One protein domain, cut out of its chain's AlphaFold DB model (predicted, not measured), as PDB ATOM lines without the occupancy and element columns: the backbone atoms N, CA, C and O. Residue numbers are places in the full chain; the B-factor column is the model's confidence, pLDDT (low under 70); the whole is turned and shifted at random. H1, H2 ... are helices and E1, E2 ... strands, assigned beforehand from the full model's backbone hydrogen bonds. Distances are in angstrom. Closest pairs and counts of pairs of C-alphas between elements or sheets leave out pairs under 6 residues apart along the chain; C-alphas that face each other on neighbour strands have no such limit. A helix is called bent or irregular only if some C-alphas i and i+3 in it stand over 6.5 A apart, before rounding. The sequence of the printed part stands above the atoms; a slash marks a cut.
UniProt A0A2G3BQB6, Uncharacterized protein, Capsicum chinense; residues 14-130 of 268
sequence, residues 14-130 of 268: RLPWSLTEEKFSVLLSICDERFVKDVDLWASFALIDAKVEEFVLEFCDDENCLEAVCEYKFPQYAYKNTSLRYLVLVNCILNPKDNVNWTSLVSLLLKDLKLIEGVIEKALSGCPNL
ATOM      1  N   ARG A  14      74.158  45.470  51.048       37.62
ATOM      2  CA  ARG A  14      73.103  45.135  52.030       37.62
ATOM      3  C   ARG A  14      73.799  44.578  53.273       37.62
ATOM      4  O   ARG A  14      74.884  44.026  53.122       37.62
ATOM      5  N   LEU A  15      73.217  44.751  54.469       39.91
ATOM      6  CA  LEU A  15      73.773  44.259  55.745       39.91
ATOM      7  C   LEU A  15      74.429  42.874  55.540       39.91
ATOM      8  O   LEU A  15      73.756  41.993  55.005       39.91
ATOM      9  N   PRO A  16      75.717  42.689  55.892       46.34
ATOM     10  CA  PRO A  16      76.554  41.605  55.360       46.34
ATOM     11  C   PRO A  16      76.178  40.206  55.873       46.34
ATOM     12  O   PRO A  16      76.869  39.240  55.566       46.34
ATOM     13  N   TRP A  17      75.099  40.103  56.652       46.97
ATOM     14  CA  TRP A  17      74.532  38.863  57.149       46.97
ATOM     15  C   TRP A  17      73.076  39.049  57.593       46.97
ATOM     16  O   TRP A  17      72.709  40.064  58.182       46.97
ATOM     17  N   SER A  18      72.240  38.044  57.322       46.38
ATOM     18  CA  SER A  18      70.952  37.831  57.992       46.38
ATOM     19  C   SER A  18      71.112  36.621  58.908       46.38
ATOM     20  O   SER A  18      71.369  35.529  58.403       46.38
ATOM     21  N   LEU A  19      71.001  36.813  60.223       51.47
ATOM     22  CA  LEU A  19      71.077  35.726  61.200       51.47
ATOM     23  C   LEU A  19      69.671  35.415  61.723       51.47
ATOM     24  O   LEU A  19      69.032  36.270  62.339       51.47
ATOM     25  N   THR A  20      69.215  34.189  61.500       57.44
ATOM     26  CA  THR A  20      68.230  33.523  62.364       57.44
ATOM     27  C   THR A  20      68.963  32.430  63.145       57.44
ATOM     28  O   THR A  20      70.104  32.116  62.810       57.44
ATOM     29  N   GLU A  21      68.353  31.841  64.178       59.03
ATOM     30  CA  GLU A  21      68.987  30.739  64.933       59.03
ATOM     31  C   GLU A  21      69.432  29.572  64.024       59.03
ATOM     32  O   GLU A  21      70.365  28.848  64.356       59.03
ATOM     33  N   GLU A  22      68.829  29.445  62.839       72.38
ATOM     34  CA  GLU A  22      69.060  28.349  61.897       72.38
ATOM     35  C   GLU A  22      69.918  28.735  60.678       72.38
ATOM     36  O   GLU A  22      70.470  27.845  60.035       72.38
ATOM     37  N   LYS A  23      70.076  30.029  60.348       82.38
ATOM     38  CA  LYS A  23      70.681  30.477  59.079       82.38
ATOM     39  C   LYS A  23      71.703  31.585  59.250       82.38
ATOM     40  O   LYS A  23      71.426  32.609  59.870       82.38
ATOM     41  N   PHE A  24      72.831  31.432  58.562       80.50
ATOM     42  CA  PHE A  24      73.824  32.478  58.355       80.50
ATOM     43  C   PHE A  24      74.173  32.619  56.872       80.50
ATOM     44  O   PHE A  24      74.288  31.640  56.134       80.50
ATOM     45  N   SER A  25      74.336  33.851  56.405       82.00
ATOM     46  CA  SER A  25      74.673  34.130  55.007       82.00
ATOM     47  C   SER A  25      75.672  35.268  54.928       82.00
ATOM     48  O   SER A  25      75.443  36.300  55.541       82.00
ATOM     49  N   VAL A  26      76.750  35.088  54.174       80.56
ATOM     50  CA  VAL A  26      77.761  36.110  53.894       80.56
ATOM     51  C   VAL A  26      77.740  36.387  52.402       80.56
ATOM     52  O   VAL A  26      77.990  35.487  51.601       80.56
ATOM     53  N   LEU A  27      77.439  37.634  52.048       79.44
ATOM     54  CA  LEU A  27      77.400  38.108  50.668       79.44
ATOM     55  C   LEU A  27      78.438  39.215  50.505       79.44
ATOM     56  O   LEU A  27      78.309  40.288  51.102       79.44
ATOM     57  N   LEU A  28      79.465  38.955  49.705       73.31
ATOM     58  CA  LEU A  28      80.538  39.902  49.433       73.31
ATOM     59  C   LEU A  28      80.591  40.227  47.949       73.31
ATOM     60  O   LEU A  28      80.552  39.340  47.107       73.31
ATOM     61  N   SER A  29      80.701  41.516  47.630       66.25
ATOM     62  CA  SER A  29      80.759  41.973  46.240       66.25
ATOM     63  C   SER A  29      82.102  41.701  45.569       66.25
ATOM     64  O   SER A  29      82.170  41.753  44.354       66.25
ATOM     65  N   ILE A  30      83.176  41.526  46.350       65.06
ATOM     66  CA  ILE A  30      84.532  41.255  45.863       65.06
ATOM     67  C   ILE A  30      85.254  40.397  46.903       65.06
ATOM     68  O   ILE A  30      85.222  40.690  48.102       65.06
ATOM     69  N   CYS A  31      85.948  39.370  46.427       64.88
ATOM     70  CA  CYS A  31      86.917  38.611  47.199       64.88
ATOM     71  C   CYS A  31      88.242  39.378  47.255       64.88
ATOM     72  O   CYS A  31      89.107  39.241  46.397       64.88
ATOM     73  N   ASP A  32      88.355  40.263  48.239       68.19
ATOM     74  CA  ASP A  32      89.569  41.033  48.497       68.19
ATOM     75  C   ASP A  32      90.371  40.352  49.609       68.19
ATOM     76  O   ASP A  32      89.804  40.005  50.651       68.19
ATOM     77  N   GLU A  33      91.688  40.207  49.434       68.75
ATOM     78  CA  GLU A  33      92.584  39.648  50.459       68.75
ATOM     79  C   GLU A  33      92.410  40.327  51.827       68.75
ATOM     80  O   GLU A  33      92.569  39.692  52.874       68.75
ATOM     81  N   ARG A  34      92.016  41.607  51.837       73.19
ATOM     82  CA  ARG A  34      91.743  42.377  53.058       73.19
ATOM     83  C   ARG A  34      90.593  41.807  53.888       73.19
ATOM     84  O   ARG A  34      90.641  41.933  55.107       73.19
ATOM     85  N   PHE A  35      89.605  41.174  53.258       76.19
ATOM     86  CA  PHE A  35      88.425  40.626  53.934       76.19
ATOM     87  C   PHE A  35      88.549  39.142  54.273       76.19
ATOM     88  O   PHE A  35      87.698  38.628  54.989       76.19
ATOM     89  N   VAL A  36      89.605  38.446  53.834       82.81
ATOM     90  CA  VAL A  36      89.781  37.002  54.098       82.81
ATOM     91  C   VAL A  36      89.699  36.692  55.593       82.81
ATOM     92  O   VAL A  36      89.009  35.759  55.993       82.81
ATOM     93  N   LYS A  37      90.337  37.518  56.431       85.06
ATOM     94  CA  LYS A  37      90.296  37.354  57.892       85.06
ATOM     95  C   LYS A  37      88.897  37.569  58.465       85.06
ATOM     96  O   LYS A  37      88.507  36.844  59.373       85.06
ATOM     97  N   ASP A  38      88.157  38.541  57.945       86.81
ATOM     98  CA  ASP A  38      86.792  38.817  58.395       86.81
ATOM     99  C   ASP A  38      85.850  37.677  57.992       86.81
ATOM    100  O   ASP A  38      85.068  37.207  58.816       86.81
ATOM    101  N   VAL A  39      85.987  37.158  56.766       88.06
ATOM    102  CA  VAL A  39      85.236  35.984  56.300       88.06
ATOM    103  C   VAL A  39      85.553  34.759  57.147       88.06
ATOM    104  O   VAL A  39      84.628  34.065  57.561       88.06
ATOM    105  N   ASP A  40      86.827  34.508  57.459       90.31
ATOM    106  CA  ASP A  40      87.224  33.393  58.325       90.31
ATOM    107  C   ASP A  40      86.623  33.515  59.728       90.31
ATOM    108  O   ASP A  40      86.174  32.513  60.291       90.31
ATOM    109  N   LEU A  41      86.574  34.730  60.287       89.56
ATOM    110  CA  LEU A  41      85.933  34.996  61.575       89.56
ATOM    111  C   LEU A  41      84.423  34.747  61.513       89.56
ATOM    112  O   LEU A  41      83.874  34.104  62.407       89.56
ATOM    113  N   TRP A  42      83.747  35.207  60.460       90.69
ATOM    114  CA  TRP A  42      82.310  34.992  60.280       90.69
ATOM    115  C   TRP A  42      81.969  33.520  60.045       90.69
ATOM    116  O   TRP A  42      81.021  33.011  60.642       90.69
ATOM    117  N   ALA A  43      82.759  32.814  59.235       91.56
ATOM    118  CA  ALA A  43      82.620  31.378  59.019       91.56
ATOM    119  C   ALA A  43      82.873  30.595  60.314       91.56
ATOM    120  O   ALA A  43      82.118  29.676  60.629       91.56
ATOM    121  N   SER A  44      83.876  30.990  61.104       93.06
ATOM    122  CA  SER A  44      84.167  30.370  62.400       93.06
ATOM    123  C   SER A  44      82.993  30.551  63.351       93.06
ATOM    124  O   SER A  44      82.496  29.572  63.899       93.06
ATOM    125  N   PHE A  45      82.500  31.781  63.491       89.50
ATOM    126  CA  PHE A  45      81.345  32.070  64.331       89.50
ATOM    127  C   PHE A  45      80.122  31.250  63.905       89.50
ATOM    128  O   PHE A  45      79.519  30.567  64.725       89.50
ATOM    129  N   ALA A  46      79.779  31.256  62.615       89.75
ATOM    130  CA  ALA A  46      78.601  30.555  62.115       89.75
ATOM    131  C   ALA A  46      78.689  29.033  62.312       89.75
ATOM    132  O   ALA A  46      77.724  28.399  62.741       89.75
ATOM    133  N   LEU A  47      79.843  28.441  62.003       92.31
ATOM    134  CA  LEU A  47      80.008  26.989  61.931       92.31
ATOM    135  C   LEU A  47      80.436  26.352  63.256       92.31
ATOM    136  O   LEU A  47      80.178  25.166  63.456       92.31
ATOM    137  N   ILE A  48      81.107  27.095  64.137       91.25
ATOM    138  CA  ILE A  48      81.637  26.578  65.406       91.25
ATOM    139  C   ILE A  48      80.776  27.046  66.577       91.25
ATOM    140  O   ILE A  48      80.323  26.211  67.365       91.25
ATOM    141  N   ASP A  49      80.538  28.354  66.679       88.56
ATOM    142  CA  ASP A  49      79.888  28.955  67.847       88.56
ATOM    143  C   ASP A  49      78.360  28.893  67.735       88.56
ATOM    144  O   ASP A  49      77.692  28.340  68.608       88.56
ATOM    145  N   ALA A  50      77.813  29.420  66.639       87.69
ATOM    146  CA  ALA A  50      76.377  29.463  66.382       87.69
ATOM    147  C   ALA A  50      75.816  28.122  65.885       87.69
ATOM    148  O   ALA A  50      74.634  27.859  66.076       87.69
ATOM    149  N   LYS A  51      76.659  27.271  65.277       90.19
ATOM    150  CA  LYS A  51      76.300  25.940  64.744       90.19
ATOM    151  C   LYS A  51      75.046  25.960  63.868       90.19
ATOM    152  O   LYS A  51      74.165  25.117  64.020       90.19
ATOM    153  N   VAL A  52      74.992  26.922  62.955       89.19
ATOM    154  CA  VAL A  52      73.839  27.104  62.069       89.19
ATOM    155  C   VAL A  52      73.569  25.861  61.220       89.19
ATOM    156  O   VAL A  52      74.490  25.120  60.860       89.19
ATOM    157  N   GLU A  53      72.303  25.650  60.870       94.06
ATOM    158  CA  GLU A  53      71.890  24.576  59.964       94.06
ATOM    159  C   GLU A  53      72.044  24.994  58.495       94.06
ATOM    160  O   GLU A  53      72.297  24.151  57.633       94.06
ATOM    161  N   GLU A  54      71.938  26.290  58.198       94.44
ATOM    162  CA  GLU A  54      72.112  26.858  56.865       94.44
ATOM    163  C   GLU A  54      73.303  27.815  56.823       94.44
ATOM    164  O   GLU A  54      73.339  28.818  57.539       94.44
ATOM    165  N   PHE A  55      74.250  27.550  55.926       94.75
ATOM    166  CA  PHE A  55      75.383  28.433  55.679       94.75
ATOM    167  C   PHE A  55      75.500  28.769  54.196       94.75
ATOM    168  O   PHE A  55      75.602  27.886  53.340       94.75
ATOM    169  N   VAL A  56      75.502  30.067  53.903       92.94
ATOM    170  CA  VAL A  56      75.685  30.614  52.558       92.94
ATOM    171  C   VAL A  56      76.935  31.478  52.562       92.94
ATOM    172  O   VAL A  56      77.028  32.420  53.346       92.94
ATOM    173  N   LEU A  57      77.873  31.182  51.670       91.62
ATOM    174  CA  LEU A  57      79.030  32.026  51.408       91.62
ATOM    175  C   LEU A  57      79.093  32.309  49.913       91.62
ATOM    176  O   LEU A  57      79.295  31.397  49.111       91.62
ATOM    177  N   GLU A  58      78.907  33.574  49.552       88.44
ATOM    178  CA  GLU A  58      78.912  34.013  48.164       88.44
ATOM    179  C   GLU A  58      79.814  35.225  47.970       88.44
ATOM    180  O   GLU A  58      79.640  36.272  48.600       88.44
ATOM    181  N   PHE A  59      80.764  35.065  47.050       84.06
ATOM    182  CA  PHE A  59      81.538  36.156  46.481       84.06
ATOM    183  C   PHE A  59      80.992  36.438  45.082       84.06
ATOM    184  O   PHE A  59      81.142  35.622  44.172       84.06
ATOM    185  N   CYS A  60      80.310  37.567  44.915       71.75
ATOM    186  CA  CYS A  60      79.831  37.998  43.609       71.75
ATOM    187  C   CYS A  60      81.020  38.415  42.735       71.75
ATOM    188  O   CYS A  60      81.926  39.091  43.216       71.75
ATOM    189  N   ASP A  61      80.980  38.060  41.454       62.59
ATOM    190  CA  ASP A  61      81.821  38.707  40.451       62.59
ATOM    191  C   ASP A  61      81.184  40.056  40.081       62.59
ATOM    192  O   ASP A  61      79.993  40.132  39.764       62.59
ATOM    193  N   ASP A  62      81.965  41.134  40.128       56.47
ATOM    194  CA  ASP A  62      81.615  42.377  39.438       56.47
ATOM    195  C   ASP A  62      81.846  42.135  37.940       56.47
ATOM    196  O   ASP A  62      82.955  41.779  37.543       56.47
ATOM    197  N   GLU A  63      80.821  42.329  37.102       51.31
ATOM    198  CA  GLU A  63      80.916  42.169  35.640       51.31
ATOM    199  C   GLU A  63      82.040  43.026  35.015       51.31
ATOM    200  O   GLU A  63      82.483  42.752  33.899       51.31
ATOM    201  N   ASN A  64      82.544  44.038  35.735       51.84
ATOM    202  CA  ASN A  64      83.666  44.880  35.315       51.84
ATOM    203  C   ASN A  64      85.055  44.354  35.733       51.84
ATOM    204  O   ASN A  64      86.071  44.914  35.313       51.84
ATOM    205  N   CYS A  65      85.140  43.306  36.557       51.06
ATOM    206  CA  CYS A  65      86.395  42.743  37.052       51.06
ATOM    207  C   CYS A  65      86.810  41.523  36.220       51.06
ATOM    208  O   CYS A  65      86.582  40.381  36.596       51.06
ATOM    209  N   LEU A  66      87.482  41.780  35.095       47.25
ATOM    210  CA  LEU A  66      87.931  40.774  34.119       47.25
ATOM    211  C   LEU A  66      88.936  39.720  34.647       47.25
ATOM    212  O   LEU A  66      89.290  38.818  33.892       47.25
ATOM    213  N   GLU A  67      89.418  39.809  35.894       48.12
ATOM    214  CA  GLU A  67      90.585  39.027  36.352       48.12
ATOM    215  C   GLU A  67      90.525  38.438  37.774       48.12
ATOM    216  O   GLU A  67      91.436  37.699  38.144       48.12
ATOM    217  N   ALA A  68      89.496  38.686  38.588       53.12
ATOM    218  CA  ALA A  68      89.522  38.249  39.989       53.12
ATOM    219  C   ALA A  68      88.651  37.009  40.238       53.12
ATOM    220  O   ALA A  68      87.600  37.103  40.863       53.12
ATOM    221  N   VAL A  69      89.112  35.828  39.805       57.53
ATOM    222  CA  VAL A  69      88.593  34.575  40.382       57.53
ATOM    223  C   VAL A  69      88.966  34.578  41.862       57.53
ATOM    224  O   VAL A  69      90.146  34.667  42.205       57.53
ATOM    225  N   CYS A  70      87.975  34.508  42.746       66.69
ATOM    226  CA  CYS A  70      88.223  34.498  44.180       66.69
ATOM    227  C   CYS A  70      89.045  33.263  44.575       66.69
ATOM    228  O   CYS A  70      88.603  32.125  44.422       66.69
ATOM    229  N   GLU A  71      90.234  33.475  45.146       79.19
ATOM    230  CA  GLU A  71      91.077  32.381  45.649       79.19
ATOM    231  C   GLU A  71      90.755  31.974  47.099       79.19
ATOM    232  O   GLU A  71      91.533  31.266  47.749       79.19
ATOM    233  N   TYR A  72      89.611  32.408  47.637       87.88
ATOM    234  CA  TYR A  72      89.231  32.083  49.008       87.88
ATOM    235  C   TYR A  72      89.056  30.572  49.177       87.88
ATOM    236  O   TYR A  72      88.196  29.940  48.562       87.88
ATOM    237  N   LYS A  73      89.879  29.980  50.042       92.06
ATOM    238  CA  LYS A  73      89.836  28.550  50.354       92.06
ATOM    239  C   LYS A  73      88.827  28.314  51.457       92.06
ATOM    240  O   LYS A  73      88.996  28.827  52.558       92.06
ATOM    241  N   PHE A  74      87.839  27.466  51.187       93.81
ATOM    242  CA  PHE A  74      86.847  27.129  52.196       93.81
ATOM    243  C   PHE A  74      87.531  26.514  53.442       93.81
ATOM    244  O   PHE A  74      88.380  25.619  53.279       93.81
ATOM    245  N   PRO A  75      87.224  26.984  54.671       94.38
ATOM    246  CA  PRO A  75      88.007  26.649  55.859       94.38
ATOM    247  C   PRO A  75      88.050  25.155  56.179       94.38
ATOM    248  O   PRO A  75      87.058  24.440  56.074       94.38
ATOM    249  N   GLN A  76      89.203  24.664  56.646       95.44
ATOM    250  CA  GLN A  76      89.401  23.221  56.847       95.44
ATOM    251  C   GLN A  76      88.495  22.622  57.935       95.44
ATOM    252  O   GLN A  76      88.028  21.493  57.798       95.44
ATOM    253  N   TYR A  77      88.203  23.381  58.994       94.56
ATOM    254  CA  TYR A  77      87.295  22.938  60.055       94.56
ATOM    255  C   TYR A  77      85.853  22.760  59.550       94.56
ATOM    256  O   TYR A  77      85.119  21.920  60.070       94.56
ATOM    257  N   ALA A  78      85.452  23.500  58.512       95.88
ATOM    258  CA  ALA A  78      84.092  23.479  57.986       95.88
ATOM    259  C   ALA A  78      83.741  22.134  57.332       95.88
ATOM    260  O   ALA A  78      82.594  21.695  57.397       95.88
ATOM    261  N   TYR A  79      84.729  21.414  56.786       97.00
ATOM    262  CA  TYR A  79      84.541  20.060  56.247       97.00
ATOM    263  C   TYR A  79      84.194  19.015  57.313       97.00
ATOM    264  O   TYR A  79      83.854  17.889  56.963       97.00
ATOM    265  N   LYS A  80      84.307  19.346  58.604       96.00
ATOM    266  CA  LYS A  80      83.972  18.454  59.723       96.00
ATOM    267  C   LYS A  80      82.659  18.818  60.413       96.00
ATOM    268  O   LYS A  80      82.322  18.193  61.416       96.00
ATOM    269  N   ASN A  81      81.948  19.830  59.918       94.62
ATOM    270  CA  ASN A  81      80.720  20.294  60.540       94.62
ATOM    271  C   ASN A  81      79.582  19.274  60.346       94.62
ATOM    272  O   ASN A  81      79.234  18.922  59.222       94.62
ATOM    273  N   THR A  82      78.983  18.840  61.454       95.38
ATOM    274  CA  THR A  82      77.902  17.845  61.476       95.38
ATOM    275  C   THR A  82      76.521  18.446  61.744       95.38
ATOM    276  O   THR A  82      75.559  17.695  61.855       95.38
ATOM    277  N   SER A  83      76.409  19.766  61.886       93.50
ATOM    278  CA  SER A  83      75.145  20.480  62.126       93.50
ATOM    279  C   SER A  83      74.538  21.036  60.837       93.50
ATOM    280  O   SER A  83      73.323  21.165  60.746       93.50
ATOM    281  N   LEU A  84      75.367  21.313  59.826       95.31
ATOM    282  CA  LEU A  84      74.922  21.847  58.545       95.31
ATOM    283  C   LEU A  84      73.950  20.896  57.851       95.31
ATOM    284  O   LEU A  84      74.260  19.729  57.605       95.31
ATOM    285  N   ARG A  85      72.805  21.450  57.464       96.75
ATOM    286  CA  ARG A  85      71.777  20.829  56.628       96.75
ATOM    287  C   ARG A  85      71.741  21.437  55.230       96.75
ATOM    288  O   ARG A  85      71.471  20.710  54.275       96.75
ATOM    289  N   TYR A  86      72.083  22.719  55.095       96.50
ATOM    290  CA  TYR A  86      72.104  23.438  53.823       96.50
ATOM    291  C   TYR A  86      73.415  24.209  53.671       96.50
ATOM    292  O   TYR A  86      73.762  25.037  54.514       96.50
ATOM    293  N   LEU A  87      74.137  23.945  52.585       97.62
ATOM    294  CA  LEU A  87      75.405  24.602  52.280       97.62
ATOM    295  C   LEU A  87      75.369  25.179  50.870       97.62
ATOM    296  O   LEU A  87      75.135  24.455  49.902       97.62
ATOM    297  N   VAL A  88      75.632  26.478  50.768       95.88
ATOM    298  CA  VAL A  88      75.768  27.196  49.500       95.88
ATOM    299  C   VAL A  88      77.149  27.828  49.450       95.88
ATOM    300  O   VAL A  88      77.488  28.639  50.311       95.88
ATOM    301  N   LEU A  89      77.930  27.466  48.435       94.94
ATOM    302  CA  LEU A  89      79.252  28.031  48.187       94.94
ATOM    303  C   LEU A  89      79.306  28.581  46.767       94.94
ATOM    304  O   LEU A  89      79.117  27.839  45.801       94.94
ATOM    305  N   VAL A  90      79.583  29.877  46.658       91.75
ATOM    306  CA  VAL A  90      79.711  30.571  45.377       91.75
ATOM    307  C   VAL A  90      81.098  31.191  45.270       91.75
ATOM    308  O   VAL A  90      81.510  31.907  46.185       91.75
ATOM    309  N   ASN A  91      81.798  30.918  44.166       88.62
ATOM    310  CA  ASN A  91      83.118  31.481  43.862       88.62
ATOM    311  C   ASN A  91      84.136  31.226  45.002       88.62
ATOM    312  O   ASN A  91      84.738  32.139  45.555       88.62
ATOM    313  N   CYS A  92      84.260  29.960  45.419       88.25
ATOM    314  CA  CYS A  92      85.145  29.504  46.502       88.25
ATOM    315  C   CYS A  92      86.059  28.366  46.024       88.25
ATOM    316  O   CYS A  92      85.684  27.579  45.165       88.25
ATOM    317  N   ILE A  93      87.215  28.167  46.652       90.88
ATOM    318  CA  ILE A  93      88.063  26.994  46.400       90.88
ATOM    319  C   ILE A  93      87.735  25.882  47.400       90.88
ATOM    320  O   ILE A  93      87.982  26.006  48.606       90.88
ATOM    321  N   LEU A  94      87.254  24.749  46.880       93.38
ATOM    322  CA  LEU A  94      87.148  23.498  47.629       93.38
ATOM    323  C   LEU A  94      88.476  22.739  47.587       93.38
ATOM    324  O   LEU A  94      88.985  22.403  46.520       93.38
ATOM    325  N   ASN A  95      89.039  22.456  48.759       93.25
ATOM    326  CA  ASN A  95      90.267  21.673  48.897       93.25
ATOM    327  C   ASN A  95      90.330  20.993  50.279       93.25
ATOM    328  O   ASN A  95      91.092  21.427  51.156       93.25
ATOM    329  N   PRO A  96      89.488  19.976  50.528       94.38
ATOM    330  CA  PRO A  96      89.496  19.239  51.785       94.38
ATOM    331  C   PRO A  96      90.785  18.417  51.919       94.38
ATOM    332  O   PRO A  96      91.020  17.483  51.146       94.38
ATOM    333  N   LYS A  97      91.603  18.712  52.935       93.00
ATOM    334  CA  LYS A  97      92.816  17.926  53.232       93.00
ATOM    335  C   LYS A  97      92.460  16.543  53.780       93.00
ATOM    336  O   LYS A  97      92.934  15.534  53.264       93.00
ATOM    337  N   ASP A  98      91.508  16.484  54.705       92.62
ATOM    338  CA  ASP A  98      91.007  15.248  55.318       92.62
ATOM    339  C   ASP A  98      89.642  14.830  54.757       92.62
ATOM    340  O   ASP A  98      89.056  15.536  53.938       92.62
ATOM    341  N   ASN A  99      89.119  13.682  55.197       93.38
ATOM    342  CA  ASN A  99      87.771  13.228  54.831       93.38
ATOM    343  C   ASN A  99      86.707  14.260  55.222       93.38
ATOM    344  O   ASN A  99      86.750  14.805  56.327       93.38
ATOM    345  N   VAL A 100      85.731  14.483  54.351       96.94
ATOM    346  CA  VAL A 100      84.585  15.347  54.646       96.94
ATOM    347  C   VAL A 100      83.602  14.598  55.551       96.94
ATOM    348  O   VAL A 100      83.446  13.386  55.433       96.94
ATOM    349  N   ASN A 101      82.988  15.303  56.497       96.62
ATOM    350  CA  ASN A 101      82.045  14.771  57.476       96.62
ATOM    351  C   ASN A 101      80.846  15.716  57.624       96.62
ATOM    352  O   ASN A 101      80.652  16.337  58.666       96.62
ATOM    353  N   TRP A 102      80.063  15.829  56.557       97.19
ATOM    354  CA  TRP A 102      78.831  16.610  56.476       97.19
ATOM    355  C   TRP A 102      77.620  15.695  56.691       97.19
ATOM    356  O   TRP A 102      76.743  15.558  55.840       97.19
ATOM    357  N   THR A 103      77.586  15.014  57.838       96.81
ATOM    358  CA  THR A 103      76.625  13.930  58.104       96.81
ATOM    359  C   THR A 103      75.170  14.368  58.112       96.81
ATOM    360  O   THR A 103      74.314  13.554  57.780       96.81
ATOM    361  N   SER A 104      74.874  15.619  58.456       97.00
ATOM    362  CA  SER A 104      73.502  16.148  58.487       97.00
ATOM    363  C   SER A 104      73.103  16.883  57.208       97.00
ATOM    364  O   SER A 104      71.967  17.342  57.110       97.00
ATOM    365  N   LEU A 105      74.003  16.987  56.224       98.19
ATOM    366  CA  LEU A 105      73.778  17.806  55.040       98.19
ATOM    367  C   LEU A 105      72.725  17.172  54.133       98.19
ATOM    368  O   LEU A 105      72.891  16.045  53.670       98.19
ATOM    369  N   VAL A 106      71.661  17.930  53.876       98.12
ATOM    370  CA  VAL A 106      70.512  17.555  53.042       98.12
ATOM    371  C   VAL A 106      70.618  18.199  51.661       98.12
ATOM    372  O   VAL A 106      70.269  17.571  50.662       98.12
ATOM    373  N   SER A 107      71.134  19.430  51.583       98.19
ATOM    374  CA  SER A 107      71.268  20.174  50.329       98.19
ATOM    375  C   SER A 107      72.642  20.817  50.185       98.19
ATOM    376  O   SER A 107      73.113  21.505  51.092       98.19
ATOM    377  N   LEU A 108      73.246  20.646  49.010       98.31
ATOM    378  CA  LEU A 108      74.516  21.259  48.633       98.31
ATOM    379  C   LEU A 108      74.366  22.014  47.311       98.31
ATOM    380  O   LEU A 108      73.971  21.419  46.309       98.31
ATOM    381  N   LEU A 109      74.726  23.297  47.310       97.75
ATOM    382  CA  LEU A 109      74.808  24.134  46.115       97.75
ATOM    383  C   LEU A 109      76.241  24.620  45.928       97.75
ATOM    384  O   LEU A 109      76.807  25.262  46.817       97.75
ATOM    385  N   LEU A 110      76.801  24.343  44.755       96.12
ATOM    386  CA  LEU A 110      78.109  24.828  44.327       96.12
ATOM    387  C   LEU A 110      77.935  25.650  43.052       96.12
ATOM    388  O   LEU A 110      77.378  25.155  42.069       96.12
ATOM    389  N   LYS A 111      78.415  26.893  43.063       93.50
ATOM    390  CA  LYS A 111      78.255  27.821  41.941       93.50
ATOM    391  C   LYS A 111      79.541  28.581  41.636       93.50
ATOM    392  O   LYS A 111      80.152  29.113  42.550       93.50
ATOM    393  N   ASP A 112      79.918  28.693  40.369       90.69
ATOM    394  CA  ASP A 112      81.131  29.416  39.948       90.69
ATOM    395  C   ASP A 112      82.419  28.811  40.548       90.69
ATOM    396  O   ASP A 112      83.259  29.504  41.115       90.69
ATOM    397  N   LEU A 113      82.559  27.481  40.475       90.88
ATOM    398  CA  LEU A 113      83.677  26.744  41.075       90.88
ATOM    399  C   LEU A 113      84.542  26.029  40.027       90.88
ATOM    400  O   LEU A 113      84.058  25.197  39.253       90.88
ATOM    401  N   LYS A 114      85.862  26.237  40.123       91.38
ATOM    402  CA  LYS A 114      86.864  25.349  39.520       91.38
ATOM    403  C   LYS A 114      87.095  24.142  40.427       91.38
ATOM    404  O   LYS A 114      87.729  24.261  41.476       91.38
ATOM    405  N   LEU A 115      86.621  22.976  40.015       90.88
ATOM    406  CA  LEU A 115      86.867  21.720  40.716       90.88
ATOM    407  C   LEU A 115      88.173  21.070  40.254       90.88
ATOM    408  O   LEU A 115      88.589  21.192  39.103       90.88
ATOM    409  N   ILE A 116      88.802  20.356  41.184       90.81
ATOM    410  CA  ILE A 116      89.925  19.452  40.930       90.81
ATOM    411  C   ILE A 116      89.373  18.023  40.965       90.81
ATOM    412  O   ILE A 116      88.491  17.720  41.772       90.81
ATOM    413  N   GLU A 117      89.884  17.148  40.100       90.06
ATOM    414  CA  GLU A 117      89.461  15.748  40.021       90.06
ATOM    415  C   GLU A 117      89.557  15.045  41.389       90.06
ATOM    416  O   GLU A 117      90.547  15.187  42.112       90.06
ATOM    417  N   GLY A 118      88.496  14.336  41.784       90.75
ATOM    418  CA  GLY A 118      88.394  13.656  43.077       90.75
ATOM    419  C   GLY A 118      87.904  14.530  44.240       90.75
ATOM    420  O   GLY A 118      87.481  13.990  45.265       90.75
ATOM    421  N   VAL A 119      87.945  15.867  44.137       92.88
ATOM    422  CA  VAL A 119      87.556  16.756  45.252       92.88
ATOM    423  C   VAL A 119      86.058  16.701  45.523       92.88
ATOM    424  O   VAL A 119      85.652  16.615  46.684       92.88
ATOM    425  N   ILE A 120      85.235  16.743  44.476       94.19
ATOM    426  CA  ILE A 120      83.780  16.688  44.632       94.19
ATOM    427  C   ILE A 120      83.330  15.300  45.080       94.19
ATOM    428  O   ILE A 120      82.485  15.201  45.960       94.19
ATOM    429  N   GLU A 121      83.944  14.230  44.582       93.19
ATOM    430  CA  GLU A 121      83.676  12.860  45.020       93.19
ATOM    431  C   GLU A 121      84.011  12.695  46.503       93.19
ATOM    432  O   GLU A 121      83.208  12.162  47.273       93.19
ATOM    433  N   LYS A 122      85.162  13.226  46.934       93.38
ATOM    434  CA  LYS A 122      85.547  13.259  48.347       93.38
ATOM    435  C   LYS A 122      84.548  14.056  49.185       93.38
ATOM    436  O   LYS A 122      84.196  13.602  50.273       93.38
ATOM    437  N   ALA A 123      84.055  15.191  48.690       94.88
ATOM    438  CA  ALA A 123      83.023  15.965  49.375       94.88
ATOM    439  C   ALA A 123      81.709  15.177  49.498       94.88
ATOM    440  O   ALA A 123      81.220  14.987  50.609       94.88
ATOM    441  N   LEU A 124      81.195  14.637  48.391       95.31
ATOM    442  CA  LEU A 124      79.946  13.870  48.345       95.31
ATOM    443  C   LEU A 124      80.003  12.586  49.184       95.31
ATOM    444  O   LEU A 124      78.994  12.209  49.780       95.31
ATOM    445  N   SER A 125      81.173  11.941  49.292       94.50
ATOM    446  CA  SER A 125      81.372  10.770  50.163       94.50
ATOM    447  C   SER A 125      81.136  11.072  51.650       94.50
ATOM    448  O   SER A 125      80.777  10.178  52.414       94.50
ATOM    449  N   GLY A 126      81.290  12.337  52.053       96.12
ATOM    450  CA  GLY A 126      81.043  12.818  53.409       96.12
ATOM    451  C   GLY A 126      79.597  13.228  53.690       96.12
ATOM    452  O   GLY A 126      79.326  13.671  54.805       96.12
ATOM    453  N   CYS A 127      78.681  13.098  52.721       96.88
ATOM    454  CA  CYS A 127      77.296  13.581  52.807       96.88
ATOM    455  C   CYS A 127      76.268  12.430  52.772       96.88
ATOM    456  O   CYS A 127      75.466  12.349  51.839       96.88
ATOM    457  N   PRO A 128      76.236  11.513  53.756       96.00
ATOM    458  CA  PRO A 128      75.378  10.323  53.714       96.00
ATOM    459  C   PRO A 128      73.869  10.619  53.655       96.00
ATOM    460  O   PRO A 128      73.103   9.741  53.270       96.00
ATOM    461  N   ASN A 129      73.440  11.828  54.032       97.12
ATOM    462  CA  ASN A 129      72.039  12.259  54.054       97.12
ATOM    463  C   ASN A 129      71.670  13.254  52.942       97.12
ATOM    464  O   ASN A 129      70.589  13.830  52.990       97.12
ATOM    465  N   LEU A 130      72.536  13.436  51.941       98.12
ATOM    466  CA  LEU A 130      72.303  14.393  50.863       98.12
ATOM    467  C   LEU A 130      71.109  13.979  49.996       98.12
ATOM    468  O   LEU A 130      71.117  12.904  49.400       98.12
TER     469      LEU A 130
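AT A GLANCE: This is residues 14 to 130 of the 268 residues of an uncharacterized protein of Capsicum chinense (UniProt A0A2G3BQB6). A four-stranded parallel sheet forms a wall, with the long helix H1 over one half of one face, lying along E1 and E2; the other face has no named helix. The short helices H2 and H3 are off the sheet. The printed part has 117 residues, in the order E1 H1 E2 H2 E3 E4 H3, and the sheet runs E1 E2 E3 E4. The class is mixed, helices and strands, with 54 residues in named elements, under half. It is compact, with a radius of gyration of the C-alphas of 13.7 A and spans of 40 by 35 by 21 A.

IN THESE COORDINATES: Find C-alpha 23 at (70.681, 30.477, 59.079), where E1, residues 23 to 28, begins. H1, residues 33 to 49, follows for 24.0 A; it is irregular, with C-alphas 34 and 37 7.1 A apart. Next come E2, residues 54 to 59, H2, residues 76 to 80, and E3, residues 86 to 90. E4, residues 107 to 114, covers 19.7 A and bends by 66 degrees at residue 111. H3, residues 119 to 125, ends at C-alpha 125, (81.372, 10.770, 50.163).

HOW THE PARTS SIT: Look across the sheet: N 26 and O 56 are 2.8 A apart between E1 and E2, N 57 and O 88 2.9 A between E2 and E3, N 109 and O 87 2.9 A between E3 and E4. H1 is on the sheet, over E1 and E2, at a height of 10.4 A over the sheet, in two layers, helix on one face; its closest C-alphas to E1 are Ala 46 and Phe 24, 6.4 A. E1, H1, E2 and E2, H2, E3 are strand-helix-strand units, parallel neighbour strands with a helix between, with right-handed crossovers. H1 and H2 are close but not clearly touching, C-alphas of Leu 47 and Ala 78 being closest at 6.7 A. H3 touches no helix, and is only just apart from H2, at 8.1 A. In H3 every O i to N i+4 pair is within hydrogen-bond range; in H1 11 of 13 are, and in H2 0 of 1, beside 2 of 2 O i to N i+3 pairs.

THE WHOLE: The C-alphas farthest apart, those of Asn 64 and Pro 128, are 40.0 A apart. The printed part has no cut. The links E2 to H2 and E3 to E4 are long, 16 residues each. Look for pLDDT under 70 at residues 14 to 21, 29 to 33 and 61 to 70; the mean of the printed part is 84.1.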